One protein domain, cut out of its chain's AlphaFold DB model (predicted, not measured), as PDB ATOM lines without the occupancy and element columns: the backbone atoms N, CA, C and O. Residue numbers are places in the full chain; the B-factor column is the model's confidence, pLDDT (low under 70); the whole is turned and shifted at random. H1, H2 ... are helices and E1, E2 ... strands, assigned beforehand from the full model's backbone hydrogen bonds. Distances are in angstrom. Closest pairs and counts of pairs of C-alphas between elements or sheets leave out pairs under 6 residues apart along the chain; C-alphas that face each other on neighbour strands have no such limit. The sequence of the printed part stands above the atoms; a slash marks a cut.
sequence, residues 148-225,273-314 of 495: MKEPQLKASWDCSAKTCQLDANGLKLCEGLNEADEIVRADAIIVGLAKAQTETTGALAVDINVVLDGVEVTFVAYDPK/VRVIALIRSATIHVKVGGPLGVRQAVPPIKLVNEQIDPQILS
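What this domain is: This is residues 148 to 225 and 273 to 314 of the 495 residues of an uncharacterized protein of Chromera velia CCMP2878 (UniProt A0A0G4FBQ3). One long sheet of six strands side by side, E1 to E6, makes nearly the whole of this domain, and it is folded across its strands like a shallow roof, with bends in E3, E4, E5 and E6. The tiny helix H1 follows E6 and only grazes the sheet. The 120 printed residues hold six named strands and then one named helix along the chain; the sheet is mixed, in the order E1, E2, E3, E4, E5, E6, and the class is mostly strand. The whole is loose, with a radius of gyration of the C-alphas of 18.2 A, and only just elongated, spanning 61 by 30 by 21 A.

How they stand to each other: E4, residues 204 to 222, and E5, residues 273 to 290, are parallel inner strands at 3 degrees; N 210 and O 276 are 2.8 A apart, within hydrogen-bond range. E3, residues 182 to 197, is antiparallel to E4 at 168 degrees, with N 190 and O 211 at 2.8 A. E2, residues 163 to 175, is antiparallel to E3 at 164 degrees, with N 166 and O 191 at 2.8 A. The edge strand E1, residues 152 to 158, is antiparallel to E2 at 168 degrees, with N 154 and O 167 at 2.9 A. E1 to E4 form a meander, each strand the antiparallel neighbour of the one before. The other edge strand, E6, residues 293 to 308, forms a hairpin with E5, antiparallel at 167 degrees, with N 284 and O 301 at 2.8 A. E3 bends by 52 degrees at residue 187, E4 by 66 at 214, E5 by 68 at 281 and E6 by 93 at 305; C-alphas 187 and 214 face each other at 4.9 A, and 214 and 281 at 5.2 A. The sheet is twisted, its C-alphas up to 9.2 A off the best plane. H1, residues 310 to 313, only grazes it; the closest C-alphas of E5 and H1 are those of Val 275 and Pro 310, 5.7 A apart. H1 is too short for an O i to N i+4 pair; its one O i to N i+3 pair is within range.

Where its parts are: E1 begins at C-alpha 152, (9.360, -47.959, 33.547), and is 19.7 A long. E2 measures 35.6 A, E3 41.2 A, E4 48.9 A, E5 45.4 A and E6 33.5 A. H1 ends at C-alpha 313, (18.288, -32.919, 49.863).

The domain as a whole: The C-alphas farthest apart are those of Gly 202 and Pro 291, 61.2 A. Residues 226 to 272 are cut out, leaving 46.8 A between C-alphas 225 and 273. No link printed whole is long. Mean pLDDT of the printed part is 79.8; residues 176 to 177, 197 to 202 and 222 to 225 are under 70.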
ATOM      1  N   MET A 148      22.557 -46.427  31.639       83.50
ATOM      2  CA  MET A 148      21.288 -46.274  32.348       83.50
ATOM      3  C   MET A 148      20.266 -47.250  31.768       83.50
ATOM      4  O   MET A 148      19.880 -47.121  30.603       83.50
ATOM      5  N   LYS A 149      19.794 -48.208  32.569       84.56
ATOM      6  CA  LYS A 149      18.687 -49.076  32.149       84.56
ATOM      7  C   LYS A 149      17.394 -48.266  32.110       84.56
ATOM      8  O   LYS A 149      17.128 -47.481  33.019       84.56
ATOM      9  N   GLU A 150      16.608 -48.455  31.053       79.50
ATOM     10  CA  GLU A 150      15.358 -47.726  30.823       79.50
ATOM     11  C   GLU A 150      14.370 -47.938  31.983       79.50
ATOM     12  O   GLU A 150      13.920 -49.068  32.197       79.50
ATOM     13  N   PRO A 151      14.006 -46.880  32.735       83.19
ATOM     14  CA  PRO A 151      13.037 -47.012  33.808       83.19
ATOM     15  C   PRO A 151      11.616 -47.098  33.243       83.19
ATOM     16  O   PRO A 151      11.228 -46.395  32.302       83.19
ATOM     17  N   GLN A 152      10.781 -47.925  33.865       85.00
ATOM     18  CA  GLN A 152       9.360 -47.959  33.547       85.00
ATOM     19  C   GLN A 152       8.640 -46.835  34.287       85.00
ATOM     20  O   GLN A 152       8.415 -46.927  35.490       85.00
ATOM     21  N   LEU A 153       8.262 -45.788  33.550       86.44
ATOM     22  CA  LEU A 153       7.446 -44.690  34.066       86.44
ATOM     23  C   LEU A 153       5.952 -45.004  33.945       86.44
ATOM     24  O   LEU A 153       5.413 -45.105  32.829       86.44
ATOM     25  N   LYS A 154       5.277 -45.082  35.090       86.50
ATOM     26  CA  LYS A 154       3.817 -45.106  35.222       86.50
ATOM     27  C   LYS A 154       3.387 -43.840  35.959       86.50
ATOM     28  O   LYS A 154       4.015 -43.471  36.938       86.50
ATOM     29  N   ALA A 155       2.343 -43.166  35.488       86.44
ATOM     30  CA  ALA A 155       1.678 -42.148  36.295       86.44
ATOM     31  C   ALA A 155       0.230 -42.545  36.498       86.44
ATOM     32  O   ALA A 155      -0.426 -43.023  35.568       86.44
ATOM     33  N   SER A 156      -0.248 -42.315  37.709       85.19
ATOM     34  CA  SER A 156      -1.652 -42.363  38.064       85.19
ATOM     35  C   SER A 156      -2.077 -40.969  38.509       85.19
ATOM     36  O   SER A 156      -1.352 -40.244  39.194       85.19
ATOM     37  N   TRP A 157      -3.258 -40.571  38.059       85.00
ATOM     38  CA  TRP A 157      -3.864 -39.310  38.441       85.00
ATOM     39  C   TRP A 157      -5.223 -39.612  39.048       85.00
ATOM     40  O   TRP A 157      -6.070 -40.215  38.390       85.00
ATOM     41  N   ASP A 158      -5.434 -39.171  40.282       83.56
ATOM     42  CA  ASP A 158      -6.735 -39.230  40.932       83.56
ATOM     43  C   ASP A 158      -7.296 -37.808  41.041       83.56
ATOM     44  O   ASP A 158      -6.900 -37.001  41.888       83.56
ATOM     45  N   CYS A 159      -8.234 -37.485  40.146       80.62
ATOM     46  CA  CYS A 159      -8.903 -36.185  40.130       80.62
ATOM     47  C   CYS A 159      -9.736 -35.938  41.394       80.62
ATOM     48  O   CYS A 159      -9.896 -34.781  41.784       80.62
ATOM     49  N   SER A 160     -10.268 -36.998  42.015       78.44
ATOM     50  CA  SER A 160     -11.118 -36.905  43.205       78.44
ATOM     51  C   SER A 160     -10.280 -36.522  44.421       78.44
ATOM     52  O   SER A 160     -10.561 -35.532  45.099       78.44
ATOM     53  N   ALA A 161      -9.173 -37.239  44.622       77.00
ATOM     54  CA  ALA A 161      -8.223 -36.959  45.693       77.00
ATOM     55  C   ALA A 161      -7.316 -35.746  45.400       77.00
ATOM     56  O   ALA A 161      -6.620 -35.267  46.295       77.00
ATOM     57  N   LYS A 162      -7.321 -35.229  44.160       80.44
ATOM     58  CA  LYS A 162      -6.382 -34.204  43.664       80.44
ATOM     59  C   LYS A 162      -4.927 -34.615  43.897       80.44
ATOM     60  O   LYS A 162      -4.088 -33.775  44.235       80.44
ATOM     61  N   THR A 163      -4.648 -35.903  43.724       78.38
ATOM     62  CA  THR A 163      -3.313 -36.473  43.857       78.38
ATOM     63  C   THR A 163      -2.783 -36.892  42.495       78.38
ATOM     64  O   THR A 163      -3.510 -37.367  41.620       78.38
ATOM     65  N   CYS A 164      -1.487 -36.684  42.304       83.38
ATOM     66  CA  CYS A 164      -0.756 -37.167  41.141       83.38
ATOM     67  C   CYS A 164       0.406 -38.004  41.651       83.38
ATOM     68  O   CYS A 164       1.153 -37.537  42.509       83.38
ATOM     69  N   GLN A 165       0.546 -39.226  41.152       85.31
ATOM     70  CA  GLN A 165       1.627 -40.123  41.524       85.31
ATOM     71  C   GLN A 165       2.394 -40.537  40.271       85.31
ATOM     72  O   GLN A 165       1.808 -40.963  39.275       85.31
ATOM     73  N   LEU A 166       3.713 -40.390  40.325       86.25
ATOM     74  CA  LEU A 166       4.644 -40.837  39.300       86.25
ATOM     75  C   LEU A 166       5.516 -41.948  39.880       86.25
ATOM     76  O   LEU A 166       6.307 -41.695  40.783       86.25
ATOM     77  N   ASP A 167       5.404 -43.141  39.315       86.19
ATOM     78  CA  ASP A 167       6.195 -44.311  39.674       86.19
ATOM     79  C   ASP A 167       7.242 -44.563  38.588       86.19
ATOM     80  O   ASP A 167       6.911 -44.785  37.418       86.19
ATOM     81  N   ALA A 168       8.513 -44.543  38.971       85.25
ATOM     82  CA  ALA A 168       9.632 -44.940  38.132       85.25
ATOM     83  C   ALA A 168      10.226 -46.241  38.670       85.25
ATOM     84  O   ALA A 168      10.837 -46.247  39.736       85.25
ATOM     85  N   ASN A 169      10.065 -47.333  37.924       87.12
ATOM     86  CA  ASN A 169      10.506 -48.658  38.358       87.12
ATOM     87  C   ASN A 169      11.726 -49.152  37.581       87.12
ATOM     88  O   ASN A 169      11.861 -48.884  36.382       87.12
ATOM     89  N   GLY A 170      12.564 -49.942  38.255       82.31
ATOM     90  CA  GLY A 170      13.693 -50.645  37.645       82.31
ATOM     91  C   GLY A 170      14.827 -49.728  37.192       82.31
ATOM     92  O   GLY A 170      15.499 -50.026  36.203       82.31
ATOM     93  N   LEU A 171      15.034 -48.610  37.892       84.25
ATOM     94  CA  LEU A 171      16.137 -47.706  37.605       84.25
ATOM     95  C   LEU A 171      17.457 -48.401  37.955       84.25
ATOM     96  O   LEU A 171      17.657 -48.824  39.093       84.25
ATOM     97  N   LYS A 172      18.368 -48.482  36.985       85.56
ATOM     98  CA  LYS A 172      19.737 -48.956  37.200       85.56
ATOM     99  C   LYS A 172      20.730 -48.025  36.526       85.56
ATOM    100  O   LYS A 172      20.535 -47.647  35.371       85.56
ATOM    101  N   LEU A 173      21.776 -47.678  37.258       83.62
ATOM    102  CA  LEU A 173      22.906 -46.873  36.824       83.62
ATOM    103  C   LEU A 173      24.176 -47.691  37.046       83.62
ATOM    104  O   LEU A 173      24.498 -48.030  38.187       83.62
ATOM    105  N   CYS A 174      24.886 -47.981  35.961       81.94
ATOM    106  CA  CYS A 174      26.156 -48.699  35.991       81.94
ATOM    107  C   CYS A 174      27.309 -47.761  35.606       81.94
ATOM    108  O   CYS A 174      27.147 -46.896  34.734       81.94
ATOM    109  N   GLU A 175      28.464 -47.930  36.251       74.44
ATOM    110  CA  GLU A 175      29.704 -47.262  35.847       74.44
ATOM    111  C   GLU A 175      30.347 -48.072  34.727       74.44
ATOM    112  O   GLU A 175      30.676 -49.237  34.909       74.44
ATOM    113  N   GLY A 176      30.536 -47.468  33.556       66.38
ATOM    114  CA  GLY A 176      31.126 -48.155  32.415       66.38
ATOM    115  C   GLY A 176      30.108 -48.874  31.530       66.38
ATOM    116  O   GLY A 176      28.910 -48.584  31.521       66.38
ATOM    117  N   LEU A 177      30.619 -49.772  30.686       63.03
ATOM    118  CA  LEU A 177      29.855 -50.401  29.602       63.03
ATOM    119  C   LEU A 177      29.199 -51.730  30.000       63.03
ATOM    120  O   LEU A 177      28.402 -52.252  29.220       63.03
ATOM    121  N   ASN A 178      29.519 -52.261  31.182       72.38
ATOM    122  CA  ASN A 178      29.050 -53.561  31.646       72.38
ATOM    123  C   ASN A 178      27.917 -53.416  32.664       72.38
ATOM    124  O   ASN A 178      27.991 -52.614  33.590       72.38
ATOM    125  N   GLU A 179      26.890 -54.259  32.538       72.25
ATOM    126  CA  GLU A 179      25.781 -54.312  33.504       72.25
ATOM    127  C   GLU A 179      26.213 -54.819  34.889       72.25
ATOM    128  O   GLU A 179      25.506 -54.595  35.861       72.25
ATOM    129  N   ALA A 180      27.371 -55.481  34.999       73.56
ATOM    130  CA  ALA A 180      27.881 -56.012  36.264       73.56
ATOM    131  C   ALA A 180      28.348 -54.920  37.248       73.56
ATOM    132  O   ALA A 180      28.395 -55.162  38.454       73.56
ATOM    133  N   ASP A 181      28.649 -53.720  36.748       72.31
ATOM    134  CA  ASP A 181      29.197 -52.609  37.527       72.31
ATOM    135  C   ASP A 181      28.078 -51.660  38.003       72.31
ATOM    136  O   ASP A 181      28.108 -50.448  37.775       72.31
ATOM    137  N   GLU A 182      27.033 -52.218  38.630       79.75
ATOM    138  CA  GLU A 182      25.893 -51.449  39.154       79.75
ATOM    139  C   GLU A 182      26.329 -50.549  40.331       79.75
ATOM    140  O   GLU A 182      26.719 -51.033  41.398       79.75
ATOM    141  N   ILE A 183      26.228 -49.223  40.157       82.94
ATOM    142  CA  ILE A 183      26.494 -48.231  41.216       82.94
ATOM    143  C   ILE A 183      25.215 -47.944  41.990       82.94
ATOM    144  O   ILE A 183      25.221 -47.875  43.214       82.94
ATOM    145  N   VAL A 184      24.117 -47.715  41.270       85.62
ATOM    146  CA  VAL A 184      22.840 -47.345  41.874       85.62
ATOM    147  C   VAL A 184      21.740 -48.150  41.223       85.62
ATOM    148  O   VAL A 184      21.538 -48.092  40.010       85.62
ATOM    149  N   ARG A 185      20.978 -48.846  42.051       87.44
ATOM    150  CA  ARG A 185      19.732 -49.494  41.675       87.44
ATOM    151  C   ARG A 185      18.619 -48.919  42.535       87.44
ATOM    152  O   ARG A 185      18.801 -48.701  43.724       87.44
ATOM    153  N   ALA A 186      17.471 -48.655  41.936       87.12
ATOM    154  CA  ALA A 186      16.250 -48.361  42.667       87.12
ATOM    155  C   ALA A 186      15.120 -49.180  42.050       87.12
ATOM    156  O   ALA A 186      14.837 -49.065  40.852       87.12
ATOM    157  N   ASP A 187      14.495 -50.023  42.868       85.62
ATOM    158  CA  ASP A 187      13.396 -50.862  42.407       85.62
ATOM    159  C   ASP A 187      12.162 -50.011  42.090       85.62
ATOM    160  O   ASP A 187      11.560 -50.202  41.028       85.62
ATOM    161  N   ALA A 188      11.848 -49.029  42.943       84.88
ATOM    162  CA  ALA A 188      10.799 -48.046  42.690       84.88
ATOM    163  C   ALA A 188      11.127 -46.663  43.278       84.88
ATOM    164  O   ALA A 188      11.562 -46.524  44.420       84.88
ATOM    165  N   ILE A 189      10.860 -45.621  42.496       86.75
ATOM    166  CA  ILE A 189      10.850 -44.223  42.930       86.75
ATOM    167  C   ILE A 189       9.436 -43.705  42.714       86.75
ATOM    168  O   ILE A 189       8.988 -43.587  41.575       86.75
ATOM    169  N   ILE A 190       8.747 -43.398  43.803       86.06
ATOM    170  CA  ILE A 190       7.364 -42.935  43.802       86.06
ATOM    171  C   ILE A 190       7.366 -41.459  44.182       86.06
ATOM    172  O   ILE A 190       7.797 -41.095  45.273       86.06
ATOM    173  N   VAL A 191       6.876 -40.598  43.302       87.00
ATOM    174  CA  VAL A 191       6.704 -39.169  43.574       87.00
ATOM    175  C   VAL A 191       5.217 -38.863  43.593       87.00
ATOM    176  O   VAL A 191       4.569 -38.834  42.552       87.00
ATOM    177  N   GLY A 192       4.678 -38.654  44.788       82.00
ATOM    178  CA  GLY A 192       3.304 -38.241  45.027       82.00
ATOM    179  C   GLY A 192       3.211 -36.739  45.266       82.00
ATOM    180  O   GLY A 192       3.955 -36.176  46.062       82.00
ATOM    181  N   LEU A 193       2.265 -36.086  44.607       83.00
ATOM    182  CA  LEU A 193       1.860 -34.715  44.877       83.00
ATOM    183  C   LEU A 193       0.487 -34.755  45.533       83.00
ATOM    184  O   LEU A 193      -0.461 -35.267  44.935       83.00
ATOM    185  N   ALA A 194       0.380 -34.207  46.739       80.00
ATOM    186  CA  ALA A 194      -0.880 -34.075  47.454       80.00
ATOM    187  C   ALA A 194      -1.086 -32.625  47.892       80.00
ATOM    188  O   ALA A 194      -0.163 -31.939  48.331       80.00
ATOM    189  N   LYS A 195      -2.322 -32.142  47.771       77.50
ATOM    190  CA  LYS A 195      -2.694 -30.831  48.293       77.50
ATOM    191  C   LYS A 195      -3.126 -31.002  49.747       77.50
ATOM    192  O   LYS A 195      -4.166 -31.602  49.995       77.50
ATOM    193  N   ALA A 196      -2.349 -30.474  50.685       71.12
ATOM    194  CA  ALA A 196      -2.655 -30.536  52.109       71.12
ATOM    195  C   ALA A 196      -3.008 -29.139  52.631       71.12
ATOM    196  O   ALA A 196      -2.389 -28.142  52.256       71.12
ATOM    197  N   GLN A 197      -4.020 -29.047  53.494       69.88
ATOM    198  CA  GLN A 197      -4.225 -27.843  54.296       69.88
ATOM    199  C   GLN A 197      -3.324 -27.924  55.524       69.88
ATOM    200  O   GLN A 197      -3.313 -28.935  56.223       69.88
ATOM    201  N   THR A 198      -2.554 -26.873  55.779       64.62
ATOM    202  CA  THR A 198      -1.799 -26.755  57.027       64.62
ATOM    203  C   THR A 198      -2.766 -26.498  58.179       64.62
ATOM    204  O   THR A 198      -3.498 -25.511  58.165       64.62
ATOM    205  N   GLU A 199      -2.757 -27.365  59.193       61.94
ATOM    206  CA  GLU A 199      -3.634 -27.243  60.371       61.94
ATOM    207  C   GLU A 199      -3.443 -25.912  61.116       61.94
ATOM    208  O   GLU A 199      -4.393 -25.355  61.655       61.94
ATOM    209  N   THR A 200      -2.225 -25.367  61.104       56.47
ATOM    210  CA  THR A 200      -1.851 -24.156  61.845       56.47
ATOM    211  C   THR A 200      -2.206 -22.845  61.148       56.47
ATOM    212  O   THR A 200      -2.432 -21.846  61.823       56.47
ATOM    213  N   THR A 201      -2.250 -22.812  59.813       59.94
ATOM    214  CA  THR A 201      -2.451 -21.566  59.043       59.94
ATOM    215  C   THR A 201      -3.647 -21.612  58.095       59.94
ATOM    216  O   THR A 201      -3.977 -20.596  57.486       59.94
ATOM    217  N   GLY A 202      -4.296 -22.772  57.930       64.00
ATOM    218  CA  GLY A 202      -5.368 -22.982  56.949       64.00
ATOM    219  C   GLY A 202      -4.917 -22.788  55.495       64.00
ATOM    220  O   GLY A 202      -5.738 -22.790  54.572       64.00
ATOM    221  N   ALA A 203      -3.615 -22.597  55.269       70.12
ATOM    222  CA  ALA A 203      -3.052 -22.331  53.963       70.12
ATOM    223  C   ALA A 203      -2.994 -23.628  53.149       70.12
ATOM    224  O   ALA A 203      -2.692 -24.710  53.648       70.12
ATOM    225  N   LEU A 204      -3.286 -23.512  51.854       70.25
ATOM    226  CA  LEU A 204      -3.103 -24.612  50.916       70.25
ATOM    227  C   LEU A 204      -1.608 -24.777  50.638       70.25
ATOM    228  O   LEU A 204      -1.020 -23.963  49.921       70.25
ATOM    229  N   ALA A 205      -1.026 -25.836  51.193       75.50
ATOM    230  CA  ALA A 205       0.313 -26.300  50.879       75.50
ATOM    231  C   ALA A 205       0.250 -27.442  49.852       75.50
ATOM    232  O   ALA A 205      -0.733 -28.183  49.752       75.50
ATOM    233  N   VAL A 206       1.300 -27.557  49.047       78.88
ATOM    234  CA  VAL A 206       1.525 -28.707  48.171       78.88
ATOM    235  C   VAL A 206       2.613 -29.549  48.817       78.88
ATOM    236  O   VAL A 206       3.758 -29.109  48.921       78.88
ATOM    237  N   ASP A 207       2.244 -30.746  49.253       81.31
ATOM    238  CA  ASP A 207       3.173 -31.709  49.822       81.31
ATOM    239  C   ASP A 207       3.650 -32.636  48.696       81.31
ATOM    240  O   ASP A 207       2.860 -33.292  48.012       81.31
ATOM    241  N   ILE A 208       4.962 -32.634  48.468       84.56
ATOM    242  CA  ILE A 208       5.650 -33.506  47.519       84.56
ATOM    243  C   ILE A 208       6.252 -34.657  48.317       84.56
ATOM    244  O   ILE A 208       7.276 -34.488  48.976       84.56
ATOM    245  N   ASN A 209       5.621 -35.822  48.255       85.44
ATOM    246  CA  ASN A 209       6.080 -37.035  48.913       85.44
ATOM    247  C   ASN A 209       6.922 -37.850  47.934       85.44
ATOM    248  O   ASN A 209       6.408 -38.369  46.947       85.44
ATOM    249  N   VAL A 210       8.215 -37.974  48.205       86.88
ATOM    250  CA  VAL A 210       9.131 -38.822  47.442       86.88
ATOM    251  C   VAL A 210       9.389 -40.079  48.258       86.88
ATOM    252  O   VAL A 210      10.012 -40.007  49.312       86.88
ATOM    253  N   VAL A 211       8.917 -41.229  47.793       87.62
ATOM    254  CA  VAL A 211       9.190 -42.528  48.410       87.62
ATOM    255  C   VAL A 211      10.187 -43.284  47.546       87.62
ATOM    256  O   VAL A 211       9.950 -43.537  46.367       87.62
ATOM    257  N   LEU A 212      11.316 -43.635  48.147       87.44
ATOM    258  CA  LEU A 212      12.367 -44.435  47.539       87.44
ATOM    259  C   LEU A 212      12.281 -45.859  48.098       87.44
ATOM    260  O   LEU A 212      12.381 -46.049  49.312       87.44
ATOM    261  N   ASP A 213      12.079 -46.846  47.226       88.38
ATOM    262  CA  ASP A 213      11.924 -48.256  47.591       88.38
ATOM    263  C   ASP A 213      12.970 -49.133  46.888       88.38
ATOM    264  O   ASP A 213      13.324 -48.900  45.729       88.38
ATOM    265  N   GLY A 214      13.476 -50.134  47.612       84.81
ATOM    266  CA  GLY A 214      14.535 -51.034  47.142       84.81
ATOM    267  C   GLY A 214      15.764 -50.320  46.567       84.81
ATOM    268  O   GLY A 214      16.230 -50.679  45.486       84.81
ATOM    269  N   VAL A 215      16.266 -49.270  47.230       87.31
ATOM    270  CA  VAL A 215      17.449 -48.541  46.740       87.31
ATOM    271  C   VAL A 215      18.725 -49.265  47.150       87.31
ATOM    272  O   VAL A 215      18.988 -49.438  48.332       87.31
ATOM    273  N   GLU A 216      19.565 -49.633  46.199       86.31
ATOM    274  CA  GLU A 216      20.890 -50.188  46.440       86.31
ATOM    275  C   GLU A 216      21.941 -49.210  45.914       86.31
ATOM    276  O   GLU A 216      21.922 -48.844  44.739       86.31
ATOM    277  N   VAL A 217      22.841 -48.750  46.784       86.06
ATOM    278  CA  VAL A 217      23.935 -47.847  46.402       86.06
ATOM    279  C   VAL A 217      25.258 -48.519  46.713       86.06
ATOM    280  O   VAL A 217      25.560 -48.783  47.874       86.06
ATOM    281  N   THR A 218      26.063 -48.770  45.690       83.75
ATOM    282  CA  THR A 218      27.414 -49.302  45.821       83.75
ATOM    283  C   THR A 218      28.429 -48.181  45.653       83.75
ATOM    284  O   THR A 218      28.598 -47.631  44.570       83.75
ATOM    285  N   PHE A 219      29.153 -47.871  46.722       81.62
ATOM    286  CA  PHE A 219      30.340 -47.028  46.673       81.62
ATOM    287  C   PHE A 219      31.565 -47.917  46.536       81.62
ATOM    288  O   PHE A 219      31.803 -48.762  47.397       81.62
ATOM    289  N   VAL A 220      32.355 -47.719  45.483       75.25
ATOM    290  CA  VAL A 220      33.667 -48.356  45.347       75.25
ATOM    291  C   VAL A 220      34.731 -47.317  45.685       75.25
ATOM    292  O   VAL A 220      35.044 -46.444  44.882       75.25
ATOM    293  N   ALA A 221      35.270 -47.376  46.899       71.75
ATOM    294  CA  ALA A 221      36.430 -46.578  47.276       71.75
ATOM    295  C   ALA A 221      37.704 -47.283  46.790       71.75
ATOM    296  O   ALA A 221      37.856 -48.486  46.966       71.75
ATOM    297  N   TYR A 222      38.642 -46.571  46.176       59.34
ATOM    298  CA  TYR A 222      39.927 -47.177  45.824       59.34
ATOM    299  C   TYR A 222      40.791 -47.331  47.086       59.34
ATOM    300  O   TYR A 222      40.835 -46.405  47.900       59.34
ATOM    301  N   ASP A 223      41.431 -48.491  47.271       47.31
ATOM    302  CA  ASP A 223      42.176 -48.846  48.489       47.31
ATOM    303  C   ASP A 223      43.196 -47.748  48.880       47.31
ATOM    304  O   ASP A 223      44.136 -47.478  48.121       47.31
ATOM    305  N   PRO A 224      43.054 -47.118  50.065       45.53
ATOM    306  CA  PRO A 224      43.943 -46.059  50.543       45.53
ATOM    307  C   PRO A 224      45.358 -46.542  50.900       45.53
ATOM    308  O   PRO A 224      46.199 -45.725  51.275       45.53
ATOM    309  N   LYS A 225      45.677 -47.840  50.765       47.50
ATOM    310  CA  LYS A 225      47.060 -48.338  50.897       47.50
ATOM    311  C   LYS A 225      48.023 -47.822  49.818       47.50
ATOM    312  O   LYS A 225      49.233 -48.004  49.963       47.50
ATOM    313  N   VAL A 273       5.346 -25.133  49.490       73.38
ATOM    314  CA  VAL A 273       5.741 -26.445  49.003       73.38
ATOM    315  C   VAL A 273       6.595 -27.095  50.078       73.38
ATOM    316  O   VAL A 273       7.659 -26.573  50.413       73.38
ATOM    317  N   ARG A 274       6.129 -28.223  50.611       75.56
ATOM    318  CA  ARG A 274       6.909 -29.066  51.521       75.56
ATOM    319  C   ARG A 274       7.307 -30.320  50.768       75.56
ATOM    320  O   ARG A 274       6.470 -30.947  50.129       75.56
ATOM    321  N   VAL A 275       8.585 -30.667  50.814       80.19
ATOM    322  CA  VAL A 275       9.089 -31.899  50.203       80.19
ATOM    323  C   VAL A 275       9.401 -32.867  51.330       80.19
ATOM    324  O   VAL A 275      10.162 -32.532  52.228       80.19
ATOM    325  N   ILE A 276       8.802 -34.048  51.313       83.00
ATOM    326  CA  ILE A 276       9.054 -35.101  52.293       83.00
ATOM    327  C   ILE A 276       9.647 -36.273  51.528       83.00
ATOM    328  O   ILE A 276       8.995 -36.825  50.645       83.00
ATOM    329  N   ALA A 277      10.883 -36.643  51.849       86.75
ATOM    330  CA  ALA A 277      11.517 -37.814  51.266       86.75
ATOM    331  C   ALA A 277      11.578 -38.947  52.288       86.75
ATOM    332  O   ALA A 277      12.131 -38.786  53.374       86.75
ATOM    333  N   LEU A 278      11.013 -40.092  51.923       88.44
ATOM    334  CA  LEU A 278      10.990 -41.306  52.721       88.44
ATOM    335  C   LEU A 278      11.736 -42.410  51.977       88.44
ATOM    336  O   LEU A 278      11.376 -42.782  50.863       88.44
ATOM    337  N   ILE A 279      12.745 -42.979  52.617       88.31
ATOM    338  CA  ILE A 279      13.411 -44.193  52.164       88.31
ATOM    339  C   ILE A 279      12.731 -45.368  52.856       88.31
ATOM    340  O   ILE A 279      12.957 -45.609  54.040       88.31
ATOM    341  N   ARG A 280      11.900 -46.119  52.130       87.12
ATOM    342  CA  ARG A 280      11.232 -47.306  52.678       87.12
ATOM    343  C   ARG A 280      12.244 -48.415  52.951       87.12
ATOM    344  O   ARG A 280      12.278 -48.959  54.053       87.12
ATOM    345  N   SER A 281      13.094 -48.700  51.972       88.69
ATOM    346  CA  SER A 281      14.231 -49.599  52.135       88.69
ATOM    347  C   SER A 281      15.393 -49.139  51.268       88.69
ATOM    348  O   SER A 281      15.220 -48.944  50.062       88.69
ATOM    349  N   ALA A 282      16.578 -49.022  51.859       88.75
ATOM    350  CA  ALA A 282      17.810 -48.878  51.101       88.75
ATOM    351  C   ALA A 282      18.930 -49.737  51.682       88.75
ATOM    352  O   ALA A 282      18.998 -49.946  52.890       88.75
ATOM    353  N   THR A 283      19.824 -50.212  50.824       88.94
ATOM    354  CA  THR A 283      21.051 -50.900  51.210       88.94
ATOM    355  C   THR A 283      22.239 -50.171  50.604       88.94
ATOM    356  O   THR A 283      22.330 -50.004  49.391       88.94
ATOM    357  N   ILE A 284      23.161 -49.715  51.446       88.06
ATOM    358  CA  ILE A 284      24.388 -49.060  51.003       88.06
ATOM    359  C   ILE A 284      25.538 -50.052  51.154       88.06
ATOM    360  O   ILE A 284      25.866 -50.485  52.260       88.06
ATOM    361  N   HIS A 285      26.162 -50.401  50.036       85.00
ATOM    362  CA  HIS A 285      27.357 -51.223  49.977       85.00
ATOM    363  C   HIS A 285      28.579 -50.321  49.871       85.00
ATOM    364  O   HIS A 285      28.739 -49.594  48.896       85.00
ATOM    365  N   VAL A 286      29.478 -50.395  50.849       83.88
ATOM    366  CA  VAL A 286      30.794 -49.756  50.748       83.88
ATOM    367  C   VAL A 286      31.806 -50.842  50.420       83.88
ATOM    368  O   VAL A 286      32.150 -51.684  51.255       83.88
ATOM    369  N   LYS A 287      32.241 -50.857  49.165       83.19
ATOM    370  CA  LYS A 287      33.252 -51.763  48.638       83.19
ATOM    371  C   LYS A 287      34.567 -51.005  48.468       83.19
ATOM    372  O   LYS A 287      34.577 -49.799  48.241       83.19
ATOM    373  N   VAL A 288      35.680 -51.715  48.584       78.69
ATOM    374  CA  VAL A 288      37.015 -51.202  48.297       78.69
ATOM    375  C   VAL A 288      37.598 -51.952  47.107       78.69
ATOM    376  O   VAL A 288      37.641 -53.184  47.098       78.69
ATOM    377  N   GLY A 289      38.010 -51.203  46.087       72.81
ATOM    378  CA  GLY A 289      38.712 -51.720  44.918       72.81
ATOM    379  C   GLY A 289      40.210 -51.803  45.185       72.81
ATOM    380  O   GLY A 289      40.829 -50.800  45.541       72.81
ATOM    381  N   GLY A 290      40.794 -52.988  45.008       75.12
ATOM    382  CA  GLY A 290      42.234 -53.214  45.105       75.12
ATOM    383  C   GLY A 290      42.749 -54.169  44.022       75.12
ATOM    384  O   GLY A 290      41.967 -54.695  43.230       75.12
ATOM    385  N   PRO A 291      44.065 -54.451  43.990       70.19
ATOM    386  CA  PRO A 291      44.674 -55.347  42.999       70.19
ATOM    387  C   PRO A 291      44.150 -56.791  43.069       70.19
ATOM    388  O   PRO A 291      44.292 -57.549  42.117       70.19
ATOM    389  N   LEU A 292      43.517 -57.171  44.182       75.00
ATOM    390  CA  LEU A 292      42.876 -58.474  44.380       75.00
ATOM    391  C   LEU A 292      41.361 -58.439  44.105       75.00
ATOM    392  O   LEU A 292      40.627 -59.284  44.621       75.00
ATOM    393  N   GLY A 293      40.893 -57.442  43.352       76.88
ATOM    394  CA  GLY A 293      39.488 -57.228  43.022       76.88
ATOM    395  C   GLY A 293      38.748 -56.319  44.005       76.88
ATOM    396  O   GLY A 293      39.329 -55.714  44.910       76.88
ATOM    397  N   VAL A 294      37.435 -56.215  43.800       77.00
ATOM    398  CA  VAL A 294      36.528 -55.419  44.633       77.00
ATOM    399  C   VAL A 294      36.095 -56.256  45.834       77.00
ATOM    400  O   VAL A 294      35.474 -57.306  45.681       77.00
ATOM    401  N   ARG A 295      36.416 -55.797  47.045       77.81
ATOM    402  CA  ARG A 295      36.047 -56.458  48.305       77.81
ATOM    403  C   ARG A 295      35.089 -55.584  49.092       77.81
ATOM    404  O   ARG A 295      35.136 -54.366  48.997       77.81
ATOM    405  N   GLN A 296      34.222 -56.186  49.892       78.00
ATOM    406  CA  GLN A 296      33.362 -55.419  50.783       78.00
ATOM    407  C   GLN A 296      34.178 -54.880  51.967       78.00
ATOM    408  O   GLN A 296      34.830 -55.654  52.660       78.00
ATOM    409  N   ALA A 297      34.166 -53.561  52.173       76.50
ATOM    410  CA  ALA A 297      34.956 -52.905  53.216       76.50
ATOM    411  C   ALA A 297      34.169 -52.694  54.507       76.50
ATOM    412  O   ALA A 297      34.721 -52.820  55.595       76.50
ATOM    413  N   VAL A 298      32.875 -52.398  54.378       77.56
ATOM    414  CA  VAL A 298      31.948 -52.248  55.503       77.56
ATOM    415  C   VAL A 298      30.747 -53.166  55.257       77.56
ATOM    416  O   VAL A 298      30.308 -53.286  54.100       77.56
ATOM    417  N   PRO A 299      30.198 -53.824  56.297       83.00
ATOM    418  CA  PRO A 299      28.927 -54.534  56.190       83.00
ATOM    419  C   PRO A 299      27.843 -53.654  55.541       83.00
ATOM    420  O   PRO A 299      27.875 -52.433  55.714       83.00
ATOM    421  N   PRO A 300      26.893 -54.229  54.777       86.25
ATOM    422  CA  PRO A 300      25.882 -53.430  54.094       86.25
ATOM    423  C   PRO A 300      25.052 -52.626  55.099       86.25
ATOM    424  O   PRO A 300      24.507 -53.192  56.049       86.25
ATOM    425  N   ILE A 301      24.923 -51.321  54.871       86.00
ATOM    426  CA  ILE A 301      24.113 -50.439  55.715       86.00
ATOM    427  C   ILE A 301      22.671 -50.541  55.237       86.00
ATOM    428  O   ILE A 301      22.356 -50.083  54.139       86.00
ATOM    429  N   LYS A 302      21.796 -51.141  56.043       88.62
ATOM    430  CA  LYS A 302      20.363 -51.238  55.738       88.62
ATOM    431  C   LYS A 302      19.615 -50.076  56.386       88.62
ATOM    432  O   LYS A 302      19.596 -49.961  57.607       88.62
ATOM    433  N   LEU A 303      18.992 -49.239  55.567       87.38
ATOM    434  CA  LEU A 303      18.079 -48.177  55.978       87.38
ATOM    435  C   LEU A 303      16.645 -48.678  55.804       87.38
ATOM    436  O   LEU A 303      16.304 -49.207  54.743       87.38
ATOM    437  N   VAL A 304      15.810 -48.516  56.828       89.56
ATOM    438  CA  VAL A 304      14.405 -48.944  56.810       89.56
ATOM    439  C   VAL A 304      13.540 -47.810  57.341       89.56
ATOM    440  O   VAL A 304      13.694 -47.417  58.492       89.56
ATOM    441  N   ASN A 305      12.613 -47.326  56.513       89.00
ATOM    442  CA  ASN A 305      11.714 -46.205  56.815       89.00
ATOM    443  C   ASN A 305      12.442 -44.938  57.307       89.00
ATOM    444  O   ASN A 305      11.974 -44.263  58.223       89.00
ATOM    445  N   GLU A 306      13.580 -44.614  56.692       87.06
ATOM    446  CA  GLU A 306      14.368 -43.435  57.047       87.06
ATOM    447  C   GLU A 306      13.794 -42.196  56.351       87.06
ATOM    448  O   GLU A 306      13.645 -42.168  55.126       87.06
ATOM    449  N   GLN A 307      13.473 -41.155  57.116       87.19
ATOM    450  CA  GLN A 307      12.983 -39.892  56.572       87.19
ATOM    451  C   GLN A 307      14.144 -38.910  56.408       87.19
ATOM    452  O   GLN A 307      14.868 -38.630  57.362       87.19
ATOM    453  N   ILE A 308      14.306 -38.356  55.206       85.81
ATOM    454  CA  ILE A 308      15.318 -37.333  54.936       85.81
ATOM    455  C   ILE A 308      14.654 -35.963  54.976       85.81
ATOM    456  O   ILE A 308      13.686 -35.700  54.257       85.81
ATOM    457  N   ASP A 309      15.217 -35.073  55.793       82.19
ATOM    458  CA  ASP A 309      14.800 -33.678  55.829       82.19
ATOM    459  C   ASP A 309      15.042 -33.027  54.447       82.19
ATOM    460  O   ASP A 309      16.154 -33.113  53.906       82.19
ATOM    461  N   PRO A 310      14.044 -32.351  53.849       79.75
ATOM    462  CA  PRO A 310      14.221 -31.624  52.592       79.75
ATOM    463  C   PRO A 310      15.410 -30.651  52.577       79.75
ATOM    464  O   PRO A 310      16.001 -30.432  51.517       79.75
ATOM    465  N   GLN A 311      15.809 -30.096  53.725       81.44
ATOM    466  CA  GLN A 311      16.984 -29.225  53.826       81.44
ATOM    467  C   GLN A 311      18.314 -29.946  53.570       81.44
ATOM    468  O   GLN A 311      19.321 -29.296  53.268       81.44
ATOM    469  N   ILE A 312      18.342 -31.270  53.729       82.31
ATOM    470  CA  ILE A 312      19.503 -32.112  53.428       82.31
ATOM    471  C   ILE A 312      19.551 -32.380  51.921       82.31
ATOM    472  O   ILE A 312      20.613 -32.270  51.314       82.31
ATOM    473  N   LEU A 313      18.397 -32.652  51.302       77.19
ATOM    474  CA  LEU A 313      18.288 -32.919  49.863       77.19
ATOM    475  C   LEU A 313      18.564 -31.692  48.991       77.19
ATOM    476  O   LEU A 313      19.045 -31.836  47.867       77.19
ATOM    477  N   SER A 314      18.288 -30.488  49.493       76.19
ATOM    478  CA  SER A 314      18.509 -29.254  48.736       76.19
ATOM    479  C   SER A 314      19.992 -28.932  48.510       76.19
ATOM    480  O   SER A 314      20.330 -28.237  47.549       76.19
TER     481      SER A 314